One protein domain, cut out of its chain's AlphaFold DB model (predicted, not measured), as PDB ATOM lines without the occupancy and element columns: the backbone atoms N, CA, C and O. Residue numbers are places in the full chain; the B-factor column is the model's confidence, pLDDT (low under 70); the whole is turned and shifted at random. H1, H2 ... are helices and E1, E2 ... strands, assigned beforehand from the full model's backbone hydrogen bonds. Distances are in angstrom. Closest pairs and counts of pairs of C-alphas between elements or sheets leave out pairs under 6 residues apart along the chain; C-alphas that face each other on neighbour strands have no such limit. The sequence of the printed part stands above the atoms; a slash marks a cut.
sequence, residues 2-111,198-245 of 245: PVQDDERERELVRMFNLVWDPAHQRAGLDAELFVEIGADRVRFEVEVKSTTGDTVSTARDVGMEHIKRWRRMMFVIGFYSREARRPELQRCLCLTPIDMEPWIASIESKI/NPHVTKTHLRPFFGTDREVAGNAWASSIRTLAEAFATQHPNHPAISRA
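What this domain is: This is residues 2 to 111 and 198 to 245 of the 245 residues of an uncharacterized protein of Variovorax sp. MHTC-1 (UniProt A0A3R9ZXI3). A four-stranded sheet, curled like part of a barrel, wraps round the helix H6, and H1 runs across E2 and E3 on the same face. H3 and H4 lie side by side, running opposite ways, and only graze the sheet at residues 69 to 70 and 97 to 100; H5 is near H4, and little H2 lies away from the other helices. The 158 printed residues hold six named helices and four named strands, in the order H1 H2 E1 E2 H3 E3 E4 H4 H5 H6; the mixed sheet runs E1 E2 E3 E4, and the class is mixed, helices and strands. The whole is compact, with a radius of gyration of the C-alphas of 15.1 A and spans of 48 by 40 by 35 A.

How they stand to each other: E1, residues 31 to 37, and E2, residues 40 to 51, form an antiparallel hairpin, with N 33 and O 44 2.9 A apart. E3, residues 73 to 80, is parallel to E2, with N 49 and O 76 at 2.8 A. E4, residues 89 to 95, forms an antiparallel hairpin with E3, with N 77 and O 93 at 2.9 A. The sheet is strongly twisted and curls round H6, residues 221 to 235; the closest C-alphas of E1 and H6, Val 35 and Arg 226, are 6.3 A apart. H1, residues 2 to 15, is on the same face, at a height over the sheet of 8.1 A; these helices on one face of the sheet make two layers. H3, residues 64 to 70, is the helix of the strand-helix-strand unit E2, H3, E3, two parallel neighbour strands with a helix between, and its crossover is right-handed. H3 and H4, residues 97 to 111, touch at a shallow tilt of 13 degrees, opposite ways; their closest C-alphas, Ile 67 and Ile 104, are 6.4 A apart. H5, residues 203 to 209, is close to H4 but not clearly touching, with C-alphas 103 and 205 closest at 6.7 A. H2, residues 22 to 26, is not on the sheet. In H1, H3 and H6 every O i to N i+4 pair is within hydrogen-bond range, against 8 of 11 in H4, 1 of 3 in H5 and 0 of 1 in H2; O i to N i+3 pairs within range number 2 of 4 in H5 and 1 of 2 in H2.

Where its parts are: E2 is 34.4 A long, E3 22.2 A, E1 19.6 A and E4 17.3 A. H6 measures 21.7 A, H1 20.0 A and H4 19.8 A. H1 begins at C-alpha 2 (-19.883, 32.733, 28.924), and H6 ends at C-alpha 235 (-54.090, 18.283, 31.781).

The domain as a whole: The C-alphas of Ala 39 and Ala 84, the two farthest apart, are 47.9 A from each other. Residues 112 to 197 are not printed, and C-alphas 111 and 198 are 12.8 A apart across the cut. The links E2 to H3 and H5 to H6 are long. The mean pLDDT of the printed part is 90.6; residues 2 to 5, 22 to 28, 84 and 245 are under 70.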
ATOM      1  N   PRO A   2     -19.339  34.105  28.918       59.34
ATOM      2  CA  PRO A   2     -19.883  32.733  28.924       59.34
ATOM      3  C   PRO A   2     -19.857  32.072  30.311       59.34
ATOM      4  O   PRO A   2     -20.866  31.578  30.780       59.34
ATOM      5  N   VAL A   3     -18.734  32.203  31.029       59.34
ATOM      6  CA  VAL A   3     -18.584  31.689  32.405       59.34
ATOM      7  C   VAL A   3     -19.626  32.277  33.367       59.34
ATOM      8  O   VAL A   3     -20.100  31.584  34.256       59.34
ATOM      9  N   GLN A   4     -20.016  33.543  33.176       59.72
ATOM     10  CA  GLN A   4     -21.034  34.185  34.014       59.72
ATOM     11  C   GLN A   4     -22.445  33.711  33.662       59.72
ATOM     12  O   GLN A   4     -23.312  33.725  34.529       59.72
ATOM     13  N   ASP A   5     -22.698  33.346  32.406       69.62
ATOM     14  CA  ASP A   5     -23.985  32.795  31.978       69.62
ATOM     15  C   ASP A   5     -24.128  31.359  32.509       69.62
ATOM     16  O   ASP A   5     -25.128  31.051  33.157       69.62
ATOM     17  N   ASP A   6     -23.065  30.555  32.397       79.75
ATOM     18  CA  ASP A   6     -22.982  29.199  32.951       79.75
ATOM     19  C   ASP A   6     -23.180  29.179  34.480       79.75
ATOM     20  O   ASP A   6     -23.838  28.294  35.027       79.75
ATOM     21  N   GLU A   7     -22.608  30.146  35.209       86.31
ATOM     22  CA  GLU A   7     -22.771  30.252  36.666       86.31
ATOM     23  C   GLU A   7     -24.222  30.521  37.078       86.31
ATOM     24  O   GLU A   7     -24.701  29.917  38.043       86.31
ATOM     25  N   ARG A   8     -24.923  31.385  36.335       89.81
ATOM     26  CA  ARG A   8     -26.333  31.718  36.579       89.81
ATOM     27  C   ARG A   8     -27.249  30.553  36.228       89.81
ATOM     28  O   ARG A   8     -28.127  30.208  37.007       89.81
ATOM     29  N   GLU A   9     -27.017  29.877  35.109       89.69
ATOM     30  CA  GLU A   9     -27.803  28.692  34.745       89.69
ATOM     31  C   GLU A   9     -27.606  27.554  35.758       89.69
ATOM     32  O   GLU A   9     -28.577  26.939  36.199       89.69
ATOM     33  N   ARG A  10     -26.378  27.343  36.251       89.75
ATOM     34  CA  ARG A  10     -26.117  26.397  37.351       89.75
ATOM     35  C   ARG A  10     -26.791  26.799  38.661       89.75
ATOM     36  O   ARG A  10     -27.157  25.925  39.444       89.75
ATOM     37  N   GLU A  11     -26.898  28.092  38.950       92.94
ATOM     38  CA  GLU A  11     -27.667  28.584  40.096       92.94
ATOM     39  C   GLU A  11     -29.147  28.222  39.960       92.94
ATOM     40  O   GLU A  11     -29.691  27.617  40.883       92.94
ATOM     41  N   LEU A  12     -29.757  28.465  38.797       94.38
ATOM     42  CA  LEU A  12     -31.146  28.088  38.521       94.38
ATOM     43  C   LEU A  12     -31.371  26.577  38.666       94.38
ATOM     44  O   LEU A  12     -32.288  26.164  39.373       94.38
ATOM     45  N   VAL A  13     -30.499  25.745  38.085       93.69
ATOM     46  CA  VAL A  13     -30.555  24.278  38.230       93.69
ATOM     47  C   VAL A  13     -30.621  23.860  39.701       93.69
ATOM     48  O   VAL A  13     -31.472  23.053  40.078       93.69
ATOM     49  N   ARG A  14     -29.759  24.437  40.552       93.50
ATOM     50  CA  ARG A  14     -29.750  24.144  41.993       93.50
ATOM     51  C   ARG A  14     -31.022  24.628  42.681       93.50
ATOM     52  O   ARG A  14     -31.606  23.883  43.456       93.50
ATOM     53  N   MET A  15     -31.459  25.855  42.406       94.06
ATOM     54  CA  MET A  15     -32.629  26.449  43.065       94.06
ATOM     55  C   MET A  15     -33.924  25.694  42.755       94.06
ATOM     56  O   MET A  15     -34.775  25.535  43.630       94.06
ATOM     57  N   PHE A  16     -34.059  25.190  41.530       95.38
ATOM     58  CA  PHE A  16     -35.218  24.413  41.101       95.38
ATOM     59  C   PHE A  16     -35.105  22.908  41.400       95.38
ATOM     60  O   PHE A  16     -36.037  22.165  41.095       95.38
ATOM     61  N   ASN A  17     -34.016  22.450  42.034       95.00
ATOM     62  CA  ASN A  17     -33.728  21.029  42.270       95.00
ATOM     63  C   ASN A  17     -33.856  20.187  40.986       95.00
ATOM     64  O   ASN A  17     -34.488  19.123  40.990       95.00
ATOM     65  N   LEU A  18     -33.295  20.695  39.886       94.50
ATOM     66  CA  LEU A  18     -33.239  19.981  38.614       94.50
ATOM     67  C   LEU A  18     -32.069  18.996  38.618       94.50
ATOM     68  O   LEU A  18     -31.034  19.228  39.248       94.50
ATOM     69  N   VAL A  19     -32.228  17.896  37.890       91.06
ATOM     70  CA  VAL A  19     -31.149  16.938  37.663       91.06
ATOM     71  C   VAL A  19     -30.291  17.463  36.522       91.06
ATOM     72  O   VAL A  19     -30.769  17.660  35.408       91.06
ATOM     73  N   TRP A  20     -29.018  17.703  36.816       84.38
ATOM     74  CA  TRP A  20     -28.020  18.099  35.834       84.38
ATOM     75  C   TRP A  20     -26.918  17.056  35.790       84.38
ATOM     76  O   TRP A  20     -26.308  16.750  36.816       84.38
ATOM     77  N   ASP A  21     -26.650  16.529  34.600       71.94
ATOM     78  CA  ASP A  21     -25.527  15.635  34.370       71.94
ATOM     79  C   ASP A  21     -24.452  16.369  33.544       71.94
ATOM     80  O   ASP A  21     -24.696  16.748  32.394       71.94
ATOM     81  N   PRO A  22     -23.236  16.550  34.091       65.38
ATOM     82  CA  PRO A  22     -22.108  17.132  33.367       65.38
ATOM     83  C   PRO A  22     -21.786  16.430  32.036       65.38
ATOM     84  O   PRO A  22     -21.258  17.064  31.122       65.38
ATOM     85  N   ALA A  23     -22.104  15.139  31.888       59.47
ATOM     86  CA  ALA A  23     -21.942  14.406  30.634       59.47
ATOM     87  C   ALA A  23     -22.994  14.790  29.569       59.47
ATOM     88  O   ALA A  23     -22.712  14.678  28.371       59.47
ATOM     89  N   HIS A  24     -24.162  15.314  29.975       54.53
ATOM     90  CA  HIS A  24     -25.257  15.731  29.085       54.53
ATOM     91  C   HIS A  24     -25.021  17.077  28.384       54.53
ATOM     92  O   HIS A  24     -25.669  17.342  27.370       54.53
ATOM     93  N   GLN A  25     -24.012  17.866  28.786       51.41
ATOM     94  CA  GLN A  25     -23.565  19.026  27.992       51.41
ATOM     95  C   GLN A  25     -23.200  18.639  26.548       51.41
ATOM     96  O   GLN A  25     -23.309  19.456  25.638       51.41
ATOM     97  N   ARG A  26     -22.807  17.377  26.309       45.41
ATOM     98  CA  ARG A  26     -22.530  16.857  24.959       45.41
ATOM     99  C   ARG A  26     -23.795  16.514  24.165       45.41
ATOM    100  O   ARG A  26     -23.729  16.484  22.940       45.41
ATOM    101  N   ALA A  27     -24.915  16.255  24.842       50.59
ATOM    102  CA  ALA A  27     -26.206  15.928  24.235       50.59
ATOM    103  C   ALA A  27     -27.078  17.173  23.970       50.59
ATOM    104  O   ALA A  27     -28.071  17.087  23.251       50.59
ATOM    105  N   GLY A  28     -26.690  18.338  24.506       67.06
ATOM    106  CA  GLY A  28     -27.386  19.606  24.287       67.06
ATOM    107  C   GLY A  28     -28.698  19.745  25.066       67.06
ATOM    108  O   GLY A  28     -29.596  20.426  24.575       67.06
ATOM    109  N   LEU A  29     -28.801  19.078  26.220       79.94
ATOM    110  CA  LEU A  29     -29.885  19.202  27.197       79.94
ATOM    111  C   LEU A  29     -29.364  19.942  28.436       79.94
ATOM    112  O   LEU A  29     -28.308  19.571  28.956       79.94
ATOM    113  N   ASP A  30     -30.103  20.947  28.918       84.31
ATOM    114  CA  ASP A  30     -29.660  21.768  30.050       84.31
ATOM    115  C   ASP A  30     -29.943  21.087  31.395       84.31
ATOM    116  O   ASP A  30     -29.056  21.046  32.243       84.31
ATOM    117  N   ALA A  31     -31.145  20.539  31.609       92.38
ATOM    118  CA  ALA A  31     -31.485  19.796  32.825       92.38
ATOM    119  C   ALA A  31     -32.719  18.889  32.650       92.38
ATOM    120  O   ALA A  31     -33.448  18.978  31.662       92.38
ATOM    121  N   GLU A  32     -32.984  18.043  33.645       94.44
ATOM    122  CA  GLU A  32     -34.192  17.219  33.743       94.44
ATOM    123  C   GLU A  32     -34.978  17.525  35.027       94.44
ATOM    124  O   GLU A  32     -34.412  17.808  36.089       94.44
ATOM    125  N   LEU A  33     -36.304  17.418  34.949       96.00
ATOM    126  CA  LEU A  33     -37.216  17.475  36.089       96.00
ATOM    127  C   LEU A  33     -37.976  16.154  36.203       96.00
ATOM    128  O   LEU A  33     -38.546  15.674  35.226       96.00
ATOM    129  N   PHE A  34     -38.040  15.610  37.417       95.62
ATOM    130  CA  PHE A  34     -38.852  14.440  37.743       95.62
ATOM    131  C   PHE A  34     -39.968  14.831  38.708       95.62
ATOM    132  O   PHE A  34     -39.679  15.450  39.738       95.62
ATOM    133  N   VAL A  35     -41.204  14.453  38.397       95.25
ATOM    134  CA  VAL A  35     -42.386  14.632  39.254       95.25
ATOM    135  C   VAL A  35     -43.133  13.312  39.405       95.25
ATOM    136  O   VAL A  35     -43.127  12.485  38.496       95.25
ATOM    137  N   GLU A  36     -43.764  13.119  40.559       93.94
ATOM    138  CA  GLU A  36     -44.558  11.927  40.855       93.94
ATOM    139  C   GLU A  36     -46.034  12.254  40.614       93.94
ATOM    140  O   GLU A  36     -46.574  13.179  41.222       93.94
ATOM    141  N   ILE A  37     -46.692  11.519  39.715       89.88
ATOM    142  CA  ILE A  37     -48.109  11.708  39.385       89.88
ATOM    143  C   ILE A  37     -48.832  10.390  39.627       89.88
ATOM    144  O   ILE A  37     -48.814   9.472  38.806       89.88
ATOM    145  N   GLY A  38     -49.474  10.284  40.790       86.94
ATOM    146  CA  GLY A  38     -50.044   9.019  41.248       86.94
ATOM    147  C   GLY A  38     -48.940   7.996  41.518       86.94
ATOM    148  O   GLY A  38     -48.139   8.192  42.425       86.94
ATOM    149  N   ALA A  39     -48.924   6.906  40.748       86.00
ATOM    150  CA  ALA A  39     -47.885   5.873  40.816       86.00
ATOM    151  C   ALA A  39     -46.793   6.039  39.741       86.00
ATOM    152  O   ALA A  39     -45.816   5.290  39.756       86.00
ATOM    153  N   ASP A  40     -46.963   6.987  38.814       90.12
ATOM    154  CA  ASP A  40     -46.047   7.182  37.696       90.12
ATOM    155  C   ASP A  40     -44.985   8.225  38.044       90.12
ATOM    156  O   ASP A  40     -45.301   9.353  38.437       90.12
ATOM    157  N   ARG A  41     -43.724   7.885  37.767       94.25
ATOM    158  CA  ARG A  41     -42.632   8.855  37.752       94.25
ATOM    159  C   ARG A  41     -42.515   9.464  36.360       94.25
ATOM    160  O   ARG A  41     -42.129   8.799  35.396       94.25
ATOM    161  N   VAL A  42     -42.832  10.748  36.258       95.38
ATOM    162  CA  VAL A  42     -42.812  11.503  35.003       95.38
ATOM    163  C   VAL A  42     -41.544  12.337  34.902       95.38
ATOM    164  O   VAL A  42     -41.153  13.019  35.849       95.38
ATOM    165  N   ARG A  43     -40.923  12.311  33.723       95.62
ATOM    166  CA  ARG A  43     -39.732  13.082  33.379       95.62
ATOM    167  C   ARG A  43     -40.040  14.145  32.327       95.62
ATOM    168  O   ARG A  43     -40.661  13.845  31.305       95.62
ATOM    169  N   PHE A  44     -39.505  15.342  32.557       96.38
ATOM    170  CA  PHE A  44     -39.468  16.459  31.620       96.38
ATOM    171  C   PHE A  44     -38.030  16.881  31.330       96.38
ATOM    172  O   PHE A  44     -37.212  17.000  32.243       96.38
ATOM    173  N   GLU A  45     -37.757  17.176  30.066       95.50
ATOM    174  CA  GLU A  45     -36.574  17.932  29.664       95.50
ATOM    175  C   GLU A  45     -36.796  19.420  29.965       95.50
ATOM    176  O   GLU A  45     -37.894  19.947  29.754       95.50
ATOM    177  N   VAL A  46     -35.764  20.098  30.466       95.56
ATOM    178  CA  VAL A  46     -35.822  21.510  30.849       95.56
ATOM    179  C   VAL A  46     -34.724  22.282  30.125       95.56
ATOM    180  O   VAL A  46     -33.546  21.963  30.269       95.56
ATOM    181  N   GLU A  47     -35.111  23.316  29.380       95.12
ATOM    182  CA  GLU A  47     -34.198  24.342  28.876       95.12
ATOM    183  C   GLU A  47     -34.033  25.417  29.959       95.12
ATOM    184  O   GLU A  47     -35.017  25.975  30.461       95.12
ATOM    185  N   VAL A  48     -32.790  25.724  30.322       94.50
ATOM    186  CA  VAL A  48     -32.468  26.718  31.346       94.50
ATOM    187  C   VAL A  48     -31.802  27.903  30.666       94.50
ATOM    188  O   VAL A  48     -30.892  27.750  29.855       94.50
ATOM    189  N   LYS A  49     -32.281  29.109  30.970       94.06
ATOM    190  CA  LYS A  49     -31.730  30.349  30.428       94.06
ATOM    191  C   LYS A  49     -31.654  31.428  31.488       94.06
ATOM    192  O   LYS A  49     -32.463  31.484  32.412       94.06
ATOM    193  N   SER A  50     -30.714  32.347  31.309       93.62
ATOM    194  CA  SER A  50     -30.614  33.549  32.132       93.62
ATOM    195  C   SER A  50     -30.466  34.808  31.282       93.62
ATOM    196  O   SER A  50     -29.950  34.773  30.167       93.62
ATOM    197  N   THR A  51     -30.913  35.947  31.806       93.25
ATOM    198  CA  THR A  51     -30.739  37.251  31.158       93.25
ATOM    199  C   THR A  51     -30.620  38.367  32.190       93.25
ATOM    200  O   THR A  51     -31.208  38.293  33.264       93.25
ATOM    201  N   THR A  52     -29.876  39.421  31.857       91.31
ATOM    202  CA  THR A  52     -29.896  40.714  32.572       91.31
ATOM    203  C   THR A  52     -30.748  41.759  31.834       91.31
ATOM    204  O   THR A  52     -30.830  42.927  32.224       91.31
ATOM    205  N   GLY A  53     -31.363  41.365  30.715       90.12
ATOM    206  CA  GLY A  53     -32.210  42.198  29.871       90.12
ATOM    207  C   GLY A  53     -33.677  41.772  29.880       90.12
ATOM    208  O   GLY A  53     -34.120  40.985  30.707       90.12
ATOM    209  N   ASP A  54     -34.420  42.279  28.897       87.44
ATOM    210  CA  ASP A  54     -35.852  41.981  28.729       87.44
ATOM    211  C   ASP A  54     -36.106  40.904  27.659       87.44
ATOM    212  O   ASP A  54     -37.246  40.632  27.280       87.44
ATOM    213  N   THR A  55     -35.036  40.330  27.112       90.56
ATOM    214  CA  THR A  55     -35.075  39.284  26.088       90.56
ATOM    215  C   THR A  55     -34.082  38.194  26.434       90.56
ATOM    216  O   THR A  55     -33.077  38.471  27.093       90.56
ATOM    217  N   VAL A  56     -34.325  36.993  25.930       91.56
ATOM    218  CA  VAL A  56     -33.513  35.813  26.234       91.56
ATOM    219  C   VAL A  56     -32.919  35.284  24.937       91.56
ATOM    220  O   VAL A  56     -33.667  34.957  24.020       91.56
ATOM    221  N   SER A  57     -31.591  35.238  24.841       87.12
ATOM    222  CA  SER A  57     -30.903  34.569  23.733       87.12
ATOM    223  C   SER A  57     -31.136  33.063  23.794       87.12
ATOM    224  O   SER A  57     -31.287  32.509  24.881       87.12
ATOM    225  N   THR A  58     -31.147  32.399  22.641       87.00
ATOM    226  CA  THR A  58     -31.386  30.952  22.571       87.00
ATOM    227  C   THR A  58     -30.150  30.210  22.074       87.00
ATOM    228  O   THR A  58     -29.209  30.028  22.841       87.00
ATOM    229  N   ALA A  59     -30.117  29.802  20.808       88.50
ATOM    230  CA  ALA A  59     -29.008  29.074  20.206       88.50
ATOM    231  C   ALA A  59     -28.553  29.740  18.902       88.50
ATOM    232  O   ALA A  59     -29.313  30.447  18.243       88.50
ATOM    233  N   ARG A  60     -27.299  29.510  18.506       89.56
ATOM    234  CA  ARG A  60     -26.832  29.857  17.155       89.56
ATOM    235  C   ARG A  60     -27.367  28.839  16.150       89.56
ATOM    236  O   ARG A  60     -27.600  27.691  16.514       89.56
ATOM    237  N   ASP A  61     -27.546  29.272  14.906       91.75
ATOM    238  CA  ASP A  61     -27.978  28.422  13.790       91.75
ATOM    239  C   ASP A  61     -29.249  27.598  14.104       91.75
ATOM    240  O   ASP A  61     -29.299  26.372  13.960       91.75
ATOM    241  N   VAL A  62     -30.316  28.281  14.538       93.62
ATOM    242  CA  VAL A  62     -31.604  27.653  14.869       93.62
ATOM    243  C   VAL A  62     -32.286  27.133  13.606       93.62
ATOM    244  O   VAL A  62     -32.764  27.904  12.775       93.62
ATOM    245  N   GLY A  63     -32.346  25.808  13.489       94.88
ATOM    246  CA  GLY A  63     -33.084  25.067  12.463       94.88
ATOM    247  C   GLY A  63     -34.196  24.182  13.038       94.88
ATOM    248  O   GLY A  63     -34.496  24.225  14.232       94.88
ATOM    249  N   MET A  64     -34.779  23.327  12.193       95.06
ATOM    250  CA  MET A  64     -35.937  22.490  12.550       95.06
ATOM    251  C   MET A  64     -35.705  21.528  13.722       95.06
ATOM    252  O   MET A  64     -36.637  21.254  14.472       95.06
ATOM    253  N   GLU A  65     -34.482  21.036  13.926       92.56
ATOM    254  CA  GLU A  65     -34.185  20.154  15.064       92.56
ATOM    255  C   GLU A  65     -34.298  20.881  16.412       92.56
ATOM    256  O   GLU A  65     -34.851  20.328  17.360       92.56
ATOM    257  N   HIS A  66     -33.888  22.154  16.483       94.25
ATOM    258  CA  HIS A  66     -34.092  22.977  17.679       94.25
ATOM    259  C   HIS A  66     -35.583  23.190  17.951       94.25
ATOM    260  O   HIS A  66     -36.035  23.000  19.076       94.25
ATOM    261  N   ILE A  67     -36.359  23.508  16.909       96.12
ATOM    262  CA  ILE A  67     -37.816  23.688  16.999       96.12
ATOM    263  C   ILE A  67     -38.490  22.427  17.552       96.12
ATOM    264  O   ILE A  67     -39.252  22.505  18.515       96.12
ATOM    265  N   LYS A  68     -38.190  21.250  16.985       95.56
ATOM    266  CA  LYS A  68     -38.755  19.968  17.442       95.56
ATOM    267  C   LYS A  68     -38.424  19.677  18.902       95.56
ATOM    268  O   LYS A  68     -39.277  19.150  19.614       95.56
ATOM    269  N   ARG A  69     -37.201  19.998  19.324       94.44
ATOM    270  CA  ARG A  69     -36.727  19.776  20.688       94.44
ATOM    271  C   ARG A  69     -37.418  20.712  21.679       94.44
ATOM    272  O   ARG A  69     -38.034  20.238  22.625       94.44
ATOM    273  N   TRP A  70     -37.413  22.019  21.419       96.19
ATOM    274  CA  TRP A  70     -38.017  23.018  22.308       96.19
ATOM    275  C   TRP A  70     -39.516  22.805  22.541       96.19
ATOM    276  O   TRP A  70     -39.995  23.037  23.645       96.19
ATOM    277  N   ARG A  71     -40.256  22.269  21.560       97.31
ATOM    278  CA  ARG A  71     -41.676  21.888  21.727       97.31
ATOM    279  C   ARG A  71     -41.929  20.801  22.771       97.31
ATOM    280  O   ARG A  71     -43.075  20.530  23.108       97.31
ATOM    281  N   ARG A  72     -40.885  20.123  23.242       96.38
ATOM    282  CA  ARG A  72     -40.970  19.037  24.225       96.38
ATOM    283  C   ARG A  72     -40.392  19.429  25.582       96.38
ATOM    284  O   ARG A  72     -40.343  18.588  26.469       96.38
ATOM    285  N   MET A  73     -39.969  20.680  25.740       96.50
ATOM    286  CA  MET A  73     -39.233  21.139  26.912       96.50
ATOM    287  C   MET A  73     -40.074  22.061  27.787       96.50
ATOM    288  O   MET A  73     -40.850  22.885  27.301       96.50
ATOM    289  N   MET A  74     -39.864  21.944  29.093       97.75
ATOM    290  CA  MET A  74     -40.160  23.016  30.039       97.75
ATOM    291  C   MET A  74     -39.054  24.073  29.946       97.75
ATOM    292  O   MET A  74     -37.918  23.754  29.601       97.75
ATOM    293  N   PHE A  75     -39.355  25.322  30.280       97.56
ATOM    294  CA  PHE A  75     -38.374  26.407  30.266       97.56
ATOM    295  C   PHE A  75     -38.263  27.050  31.642       97.56
ATOM    296  O   PHE A  75     -39.277  27.395  32.248       97.56
ATOM    297  N   VAL A  76     -37.032  27.261  32.104       97.38
ATOM    298  CA  VAL A  76     -36.715  28.071  33.287       97.38
ATOM    299  C   VAL A  76     -35.886  29.264  32.847       97.38
ATOM    300  O   VAL A  76     -34.770  29.107  32.356       97.38
ATOM    301  N   ILE A  77     -36.426  30.466  33.030       97.06
ATOM    302  CA  ILE A  77     -35.796  31.715  32.600       97.06
ATOM    303  C   ILE A  77     -35.550  32.601  33.818       97.06
ATOM    304  O   ILE A  77     -36.498  33.160  34.368       97.06
ATOM    305  N   GLY A  78     -34.290  32.766  34.217       95.81
ATOM    306  CA  GLY A  78     -33.890  33.667  35.300       95.81
ATOM    307  C   GLY A  78     -33.616  35.094  34.821       95.81
ATOM    308  O   GLY A  78     -32.858  35.304  33.871       95.81
ATOM    309  N   PHE A  79     -34.185  36.083  35.511       94.81
ATOM    310  CA  PHE A  79     -33.958  37.508  35.263       94.81
ATOM    311  C   PHE A  79     -33.089  38.093  36.370       94.81
ATOM    312  O   PHE A  79     -33.481  38.112  37.539       94.81
ATOM    313  N   TYR A  80     -31.911  38.575  35.990       93.62
ATOM    314  CA  TYR A  80     -30.890  39.078  36.896       93.62
ATOM    315  C   TYR A  80     -30.753  40.601  36.815       93.62
ATOM    316  O   TYR A  80     -30.993  41.210  35.770       93.62
ATOM    317  N   SER A  81     -30.320  41.223  37.912       91.19
ATOM    318  CA  SER A  81     -30.027  42.657  37.954       91.19
ATOM    319  C   SER A  81     -28.880  43.041  37.000       91.19
ATOM    320  O   SER A  81     -27.998  42.241  36.686       91.19
ATOM    321  N   ARG A  82     -28.877  44.293  36.521       85.25
ATOM    322  CA  ARG A  82     -27.820  44.828  35.633       85.25
ATOM    323  C   ARG A  82     -26.615  45.409  36.379       85.25
ATOM    324  O   ARG A  82     -25.674  45.861  35.730       85.25
ATOM    325  N   GLU A  83     -26.646  45.461  37.709       80.44
ATOM    326  CA  GLU A  83     -25.641  46.190  38.486       80.44
ATOM    327  C   GLU A  83     -24.250  45.540  38.408       80.44
ATOM    328  O   GLU A  83     -24.060  44.329  38.547       80.44
ATOM    329  N   ALA A  84     -23.251  46.380  38.133       61.56
ATOM    330  CA  ALA A  84     -21.915  45.963  37.739       61.56
ATOM    331  C   ALA A  84     -21.054  45.592  38.955       61.56
ATOM    332  O   ALA A  84     -20.276  46.404  39.450       61.56
ATOM    333  N   ARG A  85     -21.188  44.341  39.411       71.62
ATOM    334  CA  ARG A  85     -20.113  43.529  40.031       71.62
ATOM    335  C   ARG A  85     -20.531  42.066  40.171       71.62
ATOM    336  O   ARG A  85     -19.715  41.188  39.908       71.62
ATOM    337  N   ARG A  86     -21.796  41.811  40.519       80.19
ATOM    338  CA  ARG A  86     -22.405  40.476  40.532       80.19
ATOM    339  C   ARG A  86     -23.919  40.600  40.304       80.19
ATOM    340  O   ARG A  86     -24.603  41.050  41.214       80.19
ATOM    341  N   PRO A  87     -24.431  40.240  39.116       86.69
ATOM    342  CA  PRO A  87     -25.868  40.181  38.863       86.69
ATOM    343  C   PRO A  87     -26.571  39.281  39.883       86.69
ATOM    344  O   PRO A  87     -26.112  38.167  40.134       86.69
ATOM    345  N   GLU A  88     -27.685  39.746  40.438       90.38
ATOM    346  CA  GLU A  88     -28.487  39.008  41.421       90.38
ATOM    347  C   GLU A  88     -29.798  38.548  40.794       90.38
ATOM    348  O   GLU A  88     -30.431  39.312  40.061       90.38
ATOM    349  N   LEU A  89     -30.203  37.307  41.072       92.56
ATOM    350  CA  LEU A  89     -31.462  36.767  40.576       92.56
ATOM    351  C   LEU A  89     -32.632  37.515  41.220       92.56
ATOM    352  O   LEU A  89     -32.801  37.489  42.435       92.56
ATOM    353  N   GLN A  90     -33.462  38.157  40.402       92.56
ATOM    354  CA  GLN A  90     -34.621  38.912  40.880       92.56
ATOM    355  C   GLN A  90     -35.889  38.060  40.867       92.56
ATOM    356  O   GLN A  90     -36.702  38.118  41.785       92.56
ATOM    357  N   ARG A  91     -36.068  37.284  39.796       94.25
ATOM    358  CA  ARG A  91     -37.254  36.461  39.537       94.25
ATOM    359  C   ARG A  91     -36.983  35.455  38.430       94.25
ATOM    360  O   ARG A  91     -36.048  35.634  37.646       94.25
ATOM    361  N   CYS A  92     -37.844  34.452  38.326       96.88
ATOM    362  CA  CYS A  92     -37.839  33.492  37.231       96.88
ATOM    363  C   CYS A  92     -39.203  33.408  36.547       96.88
ATOM    364  O   CYS A  92     -40.231  33.672  37.165       96.88
ATOM    365  N   LEU A  93     -39.204  32.971  35.290       97.94
ATOM    366  CA  LEU A  93     -40.380  32.389  34.652       97.94
ATOM    367  C   LEU A  93     -40.174  30.883  34.492       97.94
ATOM    368  O   LEU A  93     -39.127  30.456  34.004       97.94
ATOM    369  N   CYS A  94     -41.182  30.101  34.867       98.12
ATOM    370  CA  CYS A  94     -41.305  28.693  34.512       98.12
ATOM    371  C   CYS A  94     -42.400  28.567  33.458       98.12
ATOM    372  O   CYS A  94     -43.542  28.916  33.734       98.12
ATOM    373  N   LEU A  95     -42.064  28.094  32.259       98.38
ATOM    374  CA  LEU A  95     -42.989  28.025  31.125       98.38
ATOM    375  C   LEU A  95     -43.130  26.582  30.640       98.38
ATOM    376  O   LEU A  95     -42.153  25.834  30.569       98.38
ATOM    377  N   THR A  96     -44.359  26.195  30.314       98.50
ATOM    378  CA  THR A  96     -44.682  24.887  29.732       98.50
ATOM    379  C   THR A  96     -44.428  24.874  28.219       98.50
ATOM    380  O   THR A  96     -44.330  25.939  27.600       98.50
ATOM    381  N   PRO A  97     -44.413  23.690  27.579       98.44
ATOM    382  CA  PRO A  97     -44.415  23.595  26.121       98.44
ATOM    383  C   PRO A  97     -45.514  24.424  25.439       98.44
ATOM    384  O   PRO A  97     -45.274  25.030  24.398       98.44
ATOM    385  N   ILE A  98     -46.707  24.496  26.038       98.31
ATOM    386  CA  ILE A  98     -47.841  25.251  25.485       98.31
ATOM    387  C   ILE A  98     -47.603  26.758  25.594       98.31
ATOM    388  O   ILE A  98     -47.906  27.488  24.652       98.31
ATOM    389  N   ASP A  99     -47.025  27.218  26.705       98.50
ATOM    390  CA  ASP A  99     -46.702  28.634  26.902       98.50
ATOM    391  C   ASP A  99     -45.692  29.121  25.850       98.50
ATOM    392  O   ASP A  99     -45.823  30.229  25.333       98.50
ATOM    393  N   MET A 100     -44.720  28.274  25.491       98.44
ATOM    394  CA  MET A 100     -43.656  28.596  24.534       98.44
ATOM    395  C   MET A 100     -44.046  28.397  23.061       98.44
ATOM    396  O   MET A 100     -43.422  29.005  22.183       98.44
ATOM    397  N   GLU A 101     -45.077  27.598  22.763       98.19
ATOM    398  CA  GLU A 101     -45.476  27.265  21.388       98.19
ATOM    399  C   GLU A 101     -45.705  28.498  20.495       98.19
ATOM    400  O   GLU A 101     -45.176  28.504  19.383       98.19
ATOM    401  N   PRO A 102     -46.381  29.586  20.928       98.38
ATOM    402  CA  PRO A 102     -46.566  30.762  20.076       98.38
ATOM    403  C   PRO A 102     -45.247  31.385  19.604       98.38
ATOM    404  O   PRO A 102     -45.136  31.827  18.456       98.38
ATOM    405  N   TRP A 103     -44.229  31.425  20.470       98.19
ATOM    406  CA  TRP A 103     -42.918  31.937  20.082       98.19
ATOM    407  C   TRP A 103     -42.185  30.942  19.180       98.19
ATOM    408  O   TRP A 103     -41.699  31.349  18.122       98.19
ATOM    409  N   ILE A 104     -42.167  29.654  19.533       98.25
ATOM    410  CA  ILE A 104     -41.516  28.598  18.742       98.25
ATOM    411  C   ILE A 104     -42.104  28.538  17.324       98.25
ATOM    412  O   ILE A 104     -41.353  28.575  16.347       98.25
ATOM    413  N   ALA A 105     -43.432  28.545  17.192       98.31
ATOM    414  CA  ALA A 105     -44.135  28.571  15.911       98.31
ATOM    415  C   ALA A 105     -43.775  29.811  15.079       98.31
ATOM    416  O   ALA A 105     -43.623  29.730  13.859       98.31
ATOM    417  N   SER A 106     -43.575  30.966  15.724       97.69
ATOM    418  CA  SER A 106     -43.136  32.176  15.020       97.69
ATOM    419  C   SER A 106     -41.723  32.033  14.443       97.69
ATOM    420  O   SER A 106     -41.461  32.543  13.354       97.69
ATOM    421  N   ILE A 107     -40.818  31.316  15.119       97.56
ATOM    422  CA  ILE A 107     -39.479  31.028  14.592       97.56
ATOM    423  C   ILE A 107     -39.572  30.009  13.459       97.56
ATOM    424  O   ILE A 107     -39.014  30.250  12.390       97.56
ATOM    425  N   GLU A 108     -40.334  28.928  13.647       97.88
ATOM    426  CA  GLU A 108     -40.575  27.926  12.604       97.88
ATOM    427  C   GLU A 108     -41.128  28.568  11.328       97.88
ATOM    428  O   GLU A 108     -40.603  28.321  10.248       97.88
ATOM    429  N   SER A 109     -42.118  29.460  11.436       97.56
ATOM    430  CA  SER A 109     -42.714  30.134  10.275       97.56
ATOM    431  C   SER A 109     -41.711  30.937   9.439       97.56
ATOM    432  O   SER A 109     -41.898  31.062   8.230       97.56
ATOM    433  N   LYS A 110     -40.637  31.449  10.060       95.81
ATOM    434  CA  LYS A 110     -39.593  32.226   9.375       95.81
ATOM    435  C   LYS A 110     -38.668  31.331   8.560       95.81
ATOM    436  O   LYS A 110     -38.277  31.722   7.471       95.81
ATOM    437  N   ILE A 111     -38.329  30.154   9.085       96.31
ATOM    438  CA  ILE A 111     -37.365  29.238   8.455       96.31
ATOM    439  C   ILE A 111     -38.040  28.183   7.566       96.31
ATOM    440  O   ILE A 111     -37.423  27.639   6.655       96.31
ATOM    441  N   ASN A 198     -29.346  33.034  16.368       90.50
ATOM    442  CA  ASN A 198     -29.658  33.516  17.716       90.50
ATOM    443  C   ASN A 198     -30.971  34.319  17.809       90.50
ATOM    444  O   ASN A 198     -30.941  35.500  18.156       90.50
ATOM    445  N   PRO A 199     -32.137  33.716  17.499       94.38
ATOM    446  CA  PRO A 199     -33.417  34.347  17.780       94.38
ATOM    447  C   PRO A 199     -33.577  34.536  19.288       94.38
ATOM    448  O   PRO A 199     -33.266  33.647  20.080       94.38
ATOM    449  N   HIS A 200     -34.105  35.687  19.691       95.31
ATOM    450  CA  HIS A 200     -34.398  35.951  21.094       95.31
ATOM    451  C   HIS A 200     -35.863  35.643  21.415       95.31
ATOM    452  O   HIS A 200     -36.768  35.988  20.641       95.31
ATOM    453  N   VAL A 201     -36.111  35.077  22.597       96.56
ATOM    454  CA  VAL A 201     -37.440  35.113  23.211       96.56
ATOM    455  C   VAL A 201     -37.731  36.561  23.581       96.56
ATOM    456  O   VAL A 201     -36.988  37.198  24.335       96.56
ATOM    457  N   THR A 202     -38.763  37.123  22.957       95.69
ATOM    458  CA  THR A 202     -39.011  38.567  23.001       95.69
ATOM    459  C   THR A 202     -39.723  38.981  24.284       95.69
ATOM    460  O   THR A 202     -40.548  38.240  24.819       95.69
ATOM    461  N   LYS A 203     -39.505  40.229  24.713       95.81
ATOM    462  CA  LYS A 203     -40.270  40.854  25.802       95.81
ATOM    463  C   LYS A 203     -41.778  40.751  25.578       95.81
ATOM    464  O   LYS A 203     -42.523  40.504  26.518       95.81
ATOM    465  N   THR A 204     -42.228  40.940  24.337       96.69
ATOM    466  CA  THR A 204     -43.648  40.872  23.971       96.69
ATOM    467  C   THR A 204     -44.244  39.504  24.276       96.69
ATOM    468  O   THR A 204     -45.356  39.447  24.793       96.69
ATOM    469  N   HIS A 205     -43.501  38.428  24.003       98.00
ATOM    470  CA  HIS A 205     -43.928  37.071  24.328       98.00
ATOM    471  C   HIS A 205     -43.909  36.801  25.835       98.00
ATOM    472  O   HIS A 205     -44.843  36.203  26.347       98.00
ATOM    473  N   LEU A 206     -42.881  37.269  26.549       97.69
ATOM    474  CA  LEU A 206     -42.703  36.966  27.976       97.69
ATOM    475  C   LEU A 206     -43.622  37.781  28.895       97.69
ATOM    476  O   LEU A 206     -44.000  37.321  29.968       97.69
ATOM    477  N   ARG A 207     -43.990  39.001  28.487       97.12
ATOM    478  CA  ARG A 207     -44.734  39.957  29.318       97.12
ATOM    479  C   ARG A 207     -46.023  39.401  29.950       97.12
ATOM    480  O   ARG A 207     -46.223  39.698  31.123       97.12
ATOM    481  N   PRO A 208     -46.887  38.650  29.238       98.00
ATOM    482  CA  PRO A 208     -48.144  38.149  29.799       98.00
ATOM    483  C   PRO A 208     -47.979  37.155  30.954       98.00
ATOM    484  O   PRO A 208     -48.935  36.945  31.688       98.00
ATOM    485  N   PHE A 209     -46.799  36.549  31.118       97.81
ATOM    486  CA  PHE A 209     -46.549  35.549  32.159       97.81
ATOM    487  C   PHE A 209     -46.116  36.162  33.497       97.81
ATOM    488  O   PHE A 209     -46.179  35.495  34.529       97.81
ATOM    489  N   PHE A 210     -45.708  37.433  33.515       96.31
ATOM    490  CA  PHE A 210     -45.436  38.130  34.773       96.31
ATOM    491  C   PHE A 210     -46.740  38.436  35.521       96.31
ATOM    492  O   PHE A 210     -47.734  38.836  34.919       96.31
ATOM    493  N   GLY A 211     -46.723  38.261  36.840       95.31
ATOM    494  CA  GLY A 211     -47.876  38.366  37.731       95.31
ATOM    495  C   GLY A 211     -48.785  37.135  37.723       95.31
ATOM    496  O   GLY A 211     -49.868  37.188  38.301       95.31
ATOM    497  N   THR A 212     -48.376  36.049  37.063       96.31
ATOM    498  CA  THR A 212     -49.139  34.793  36.979       96.31
ATOM    499  C   THR A 212     -48.472  33.685  37.796       96.31
ATOM    500  O   THR A 212     -47.402  33.882  38.367       96.31
ATOM    501  N   ASP A 213     -49.068  32.493  37.804       94.62
ATOM    502  CA  ASP A 213     -48.478  31.280  38.387       94.62
ATOM    503  C   ASP A 213     -47.204  30.795  37.660       94.62
ATOM    504  O   ASP A 213     -46.527  29.883  38.133       94.62
ATOM    505  N   ARG A 214     -46.858  31.413  36.524       97.19
ATOM    506  CA  ARG A 214     -45.599  31.197  35.800       97.19
ATOM    507  C   ARG A 214     -44.435  32.002  36.374       97.19
ATOM    508  O   ARG A 214     -43.285  31.641  36.126       97.19
ATOM    509  N   GLU A 215     -44.699  33.089  37.102       97.19
ATOM    510  CA  GLU A 215     -43.654  33.894  37.738       97.19
ATOM    511  C   GLU A 215     -43.306  33.334  39.113       97.19
ATOM    512  O   GLU A 215     -44.153  33.194  39.991       97.19
ATOM    513  N   VAL A 216     -42.020  33.051  39.307       94.44
ATOM    514  CA  VAL A 216     -41.492  32.550  40.569       94.44
ATOM    515  C   VAL A 216     -40.590  33.611  41.183       94.44
ATOM    516  O   VAL A 216     -39.622  34.064  40.567       94.44
ATOM    517  N   ALA A 217     -40.916  33.998  42.412       86.25
ATOM    518  CA  ALA A 217     -40.136  34.900  43.247       86.25
ATOM    519  C   ALA A 217     -40.155  34.405  44.705       86.25
ATOM    520  O   ALA A 217     -41.078  33.704  45.126       86.25
ATOM    521  N   GLY A 218     -39.144  34.767  45.497       81.88
ATOM    522  CA  GLY A 218     -39.078  34.407  46.920       81.88
ATOM    523  C   GLY A 218     -38.422  33.047  47.175       81.88
ATOM    524  O   GLY A 218     -37.294  32.848  46.757       81.88
ATOM    525  N   ASN A 219     -39.082  32.133  47.898       81.00
ATOM    526  CA  ASN A 219     -38.485  30.853  48.337       81.00
ATOM    527  C   ASN A 219     -39.122  29.604  47.694       81.00
ATOM    528  O   ASN A 219     -38.715  28.483  47.991       81.00
ATOM    529  N   ALA A 220     -40.118  29.769  46.821       86.19
ATOM    530  CA  ALA A 220     -40.930  28.671  46.285       86.19
ATOM    531  C   ALA A 220     -40.383  28.066  44.975       86.19
ATOM    532  O   ALA A 220     -41.155  27.571  44.161       86.19
ATOM    533  N   TRP A 221     -39.070  28.115  44.736       91.38
ATOM    534  CA  TRP A 221     -38.449  27.757  43.450       91.38
ATOM    535  C   TRP A 221     -38.789  26.337  42.986       91.38
ATOM    536  O   TRP A 221     -39.545  26.146  42.033       91.38
ATOM    537  N   ALA A 222     -38.283  25.332  43.704       93.19
ATOM    538  CA  ALA A 222     -38.474  23.932  43.351       93.19
ATOM    539  C   ALA A 222     -39.946  23.492  43.403       93.19
ATOM    540  O   ALA A 222     -40.361  22.676  42.584       93.19
ATOM    541  N   SER A 223     -40.748  24.013  44.338       94.06
ATOM    542  CA  SER A 223     -42.168  23.656  44.422       94.06
ATOM    543  C   SER A 223     -42.974  24.227  43.256       94.06
ATOM    544  O   SER A 223     -43.809  23.517  42.710       94.06
ATOM    545  N   SER A 224     -42.695  25.459  42.816       93.94
ATOM    546  CA  SER A 224     -43.467  26.109  41.746       93.94
ATOM    547  C   SER A 224     -43.352  25.368  40.416       93.94
ATOM    548  O   SER A 224     -44.368  25.088  39.782       93.94
ATOM    549  N   ILE A 225     -42.137  24.977  40.008       95.50
ATOM    550  CA  ILE A 225     -41.961  24.231  38.752       95.50
ATOM    551  C   ILE A 225     -42.571  22.826  38.822       95.50
ATOM    552  O   ILE A 225     -43.084  22.335  37.820       95.50
ATOM    553  N   ARG A 226     -42.548  22.183  39.998       96.62
ATOM    554  CA  ARG A 226     -43.139  20.852  40.203       96.62
ATOM    555  C   ARG A 226     -44.653  20.906  40.091       96.62
ATOM    556  O   ARG A 226     -45.202  20.191  39.263       96.62
ATOM    557  N   THR A 227     -45.295  21.827  40.810       96.06
ATOM    558  CA  THR A 227     -46.741  22.067  40.704       96.06
ATOM    559  C   THR A 227     -47.146  22.355  39.260       96.06
ATOM    560  O   THR A 227     -48.131  21.808  38.766       96.06
ATOM    561  N   LEU A 228     -46.366  23.181  38.556       97.00
ATOM    562  CA  LEU A 228     -46.613  23.493  37.152       97.00
ATOM    563  C   LEU A 228     -46.517  22.250  36.252       97.00
ATOM    564  O   LEU A 228     -47.389  22.020  35.416       97.00
ATOM    565  N   ALA A 229     -45.465  21.448  36.418       97.25
ATOM    566  CA  ALA A 229     -45.233  20.239  35.634       97.25
ATOM    567  C   ALA A 229     -46.284  19.147  35.910       97.25
ATOM    568  O   ALA A 229     -46.765  18.506  34.976       97.25
ATOM    569  N   GLU A 230     -46.688  18.970  37.169       97.25
ATOM    570  CA  GLU A 230     -47.761  18.056  37.580       97.25
ATOM    571  C   GLU A 230     -49.106  18.469  36.973       97.25
ATOM    572  O   GLU A 230     -49.809  17.640  36.382       97.25
ATOM    573  N   ALA A 231     -49.447  19.761  37.049       97.12
ATOM    574  CA  ALA A 231     -50.652  20.301  36.430       97.12
ATOM    575  C   ALA A 231     -50.636  20.097  34.908       97.12
ATOM    576  O   ALA A 231     -51.623  19.624  34.340       97.12
ATOM    577  N   PHE A 232     -49.505  20.380  34.257       97.62
ATOM    578  CA  PHE A 232     -49.334  20.182  32.820       97.62
ATOM    579  C   PHE A 232     -49.521  18.716  32.412       97.62
ATOM    580  O   PHE A 232     -50.297  18.431  31.501       97.62
ATOM    581  N   ALA A 233     -48.862  17.773  33.090       96.75
ATOM    582  CA  ALA A 233     -48.996  16.354  32.764       96.75
ATOM    583  C   ALA A 233     -50.394  15.799  33.048       96.75
ATOM    584  O   ALA A 233     -50.872  14.943  32.305       96.75
ATOM    585  N   THR A 234     -51.073  16.313  34.074       95.62
ATOM    586  CA  THR A 234     -52.460  15.938  34.371       95.62
ATOM    587  C   THR A 234     -53.420  16.440  33.288       95.62
ATOM    588  O   THR A 234     -54.311  15.707  32.865       95.62
ATOM    589  N   GLN A 235     -53.235  17.673  32.807       96.94
ATOM    590  CA  GLN A 235     -54.090  18.283  31.781       96.94
ATOM    591  C   GLN A 235     -53.790  17.767  30.367       96.94
ATOM    592  O   GLN A 235     -54.687  17.703  29.525       96.94
ATOM    593  N   HIS A 236     -52.542  17.375  30.101       96.69
ATOM    594  CA  HIS A 236     -52.070  16.969  28.777       96.69
ATOM    595  C   HIS A 236     -51.336  15.619  28.805       96.69
ATOM    596  O   HIS A 236     -50.196  15.539  28.352       96.69
ATOM    597  N   PRO A 237     -51.972  14.522  29.258       94.31
ATOM    598  CA  PRO A 237     -51.294  13.252  29.557       94.31
ATOM    599  C   PRO A 237     -50.611  12.575  28.360       94.31
ATOM    600  O   PRO A 237     -49.760  11.710  28.563       94.31
ATOM    601  N   ASN A 238     -50.978  12.967  27.135       95.19
ATOM    602  CA  ASN A 238     -50.441  12.445  25.876       95.19
ATOM    603  C   ASN A 238     -49.451  13.412  25.196       95.19
ATOM    604  O   ASN A 238     -49.099  13.215  24.033       95.19
ATOM    605  N   HIS A 239     -49.046  14.495  25.867       96.88
ATOM    606  CA  HIS A 239     -48.129  15.465  25.276       96.88
ATOM    607  C   HIS A 239     -46.727  14.855  25.097       96.88
ATOM    608  O   HIS A 239     -46.208  14.256  26.039       96.88
ATOM    609  N   PRO A 240     -46.040  15.064  23.955       95.38
ATOM    610  CA  PRO A 240     -44.720  14.475  23.682       95.38
ATOM    611  C   PRO A 240     -43.583  14.970  24.595       95.38
ATOM    612  O   PRO A 240     -42.465  14.475  24.494       95.38
ATOM    613  N   ALA A 241     -43.849  15.956  25.455       95.06
ATOM    614  CA  ALA A 241     -42.919  16.416  26.493       95.06
ATOM    615  C   ALA A 241     -42.853  15.462  27.699       95.06
ATOM    616  O   ALA A 241     -41.927  15.540  28.499       95.06
ATOM    617  N   ILE A 242     -43.851  14.589  27.849       95.06
ATOM    618  CA  ILE A 242     -44.008  13.699  28.997       95.06
ATOM    619  C   ILE A 242     -43.333  12.374  28.662       95.06
ATOM    620  O   ILE A 242     -43.812  11.617  27.820       95.06
ATOM    621  N   SER A 243     -42.228  12.080  29.345       92.19
ATOM    622  CA  SER A 243     -41.618  10.747  29.332       92.19
ATOM    623  C   SER A 243     -42.004  10.016  30.615       92.19
ATOM    624  O   SER A 243     -41.641  10.468  31.700       92.19
ATOM    625  N   ARG A 244     -42.737   8.905  30.512       86.56
ATOM    626  CA  ARG A 244     -43.008   8.023  31.659       86.56
ATOM    627  C   ARG A 244     -41.897   6.979  31.749       86.56
ATOM    628  O   ARG A 244     -41.509   6.439  30.711       86.56
ATOM    629  N   ALA A 245     -41.359   6.788  32.951       64.31
ATOM    630  CA  ALA A 245     -40.410   5.716  33.244       64.31
ATOM    631  C   ALA A 245     -41.132   4.373  33.412       64.31
ATOM    632  O   ALA A 245     -42.296   4.394  33.870       64.31
TER     633      ALA A 245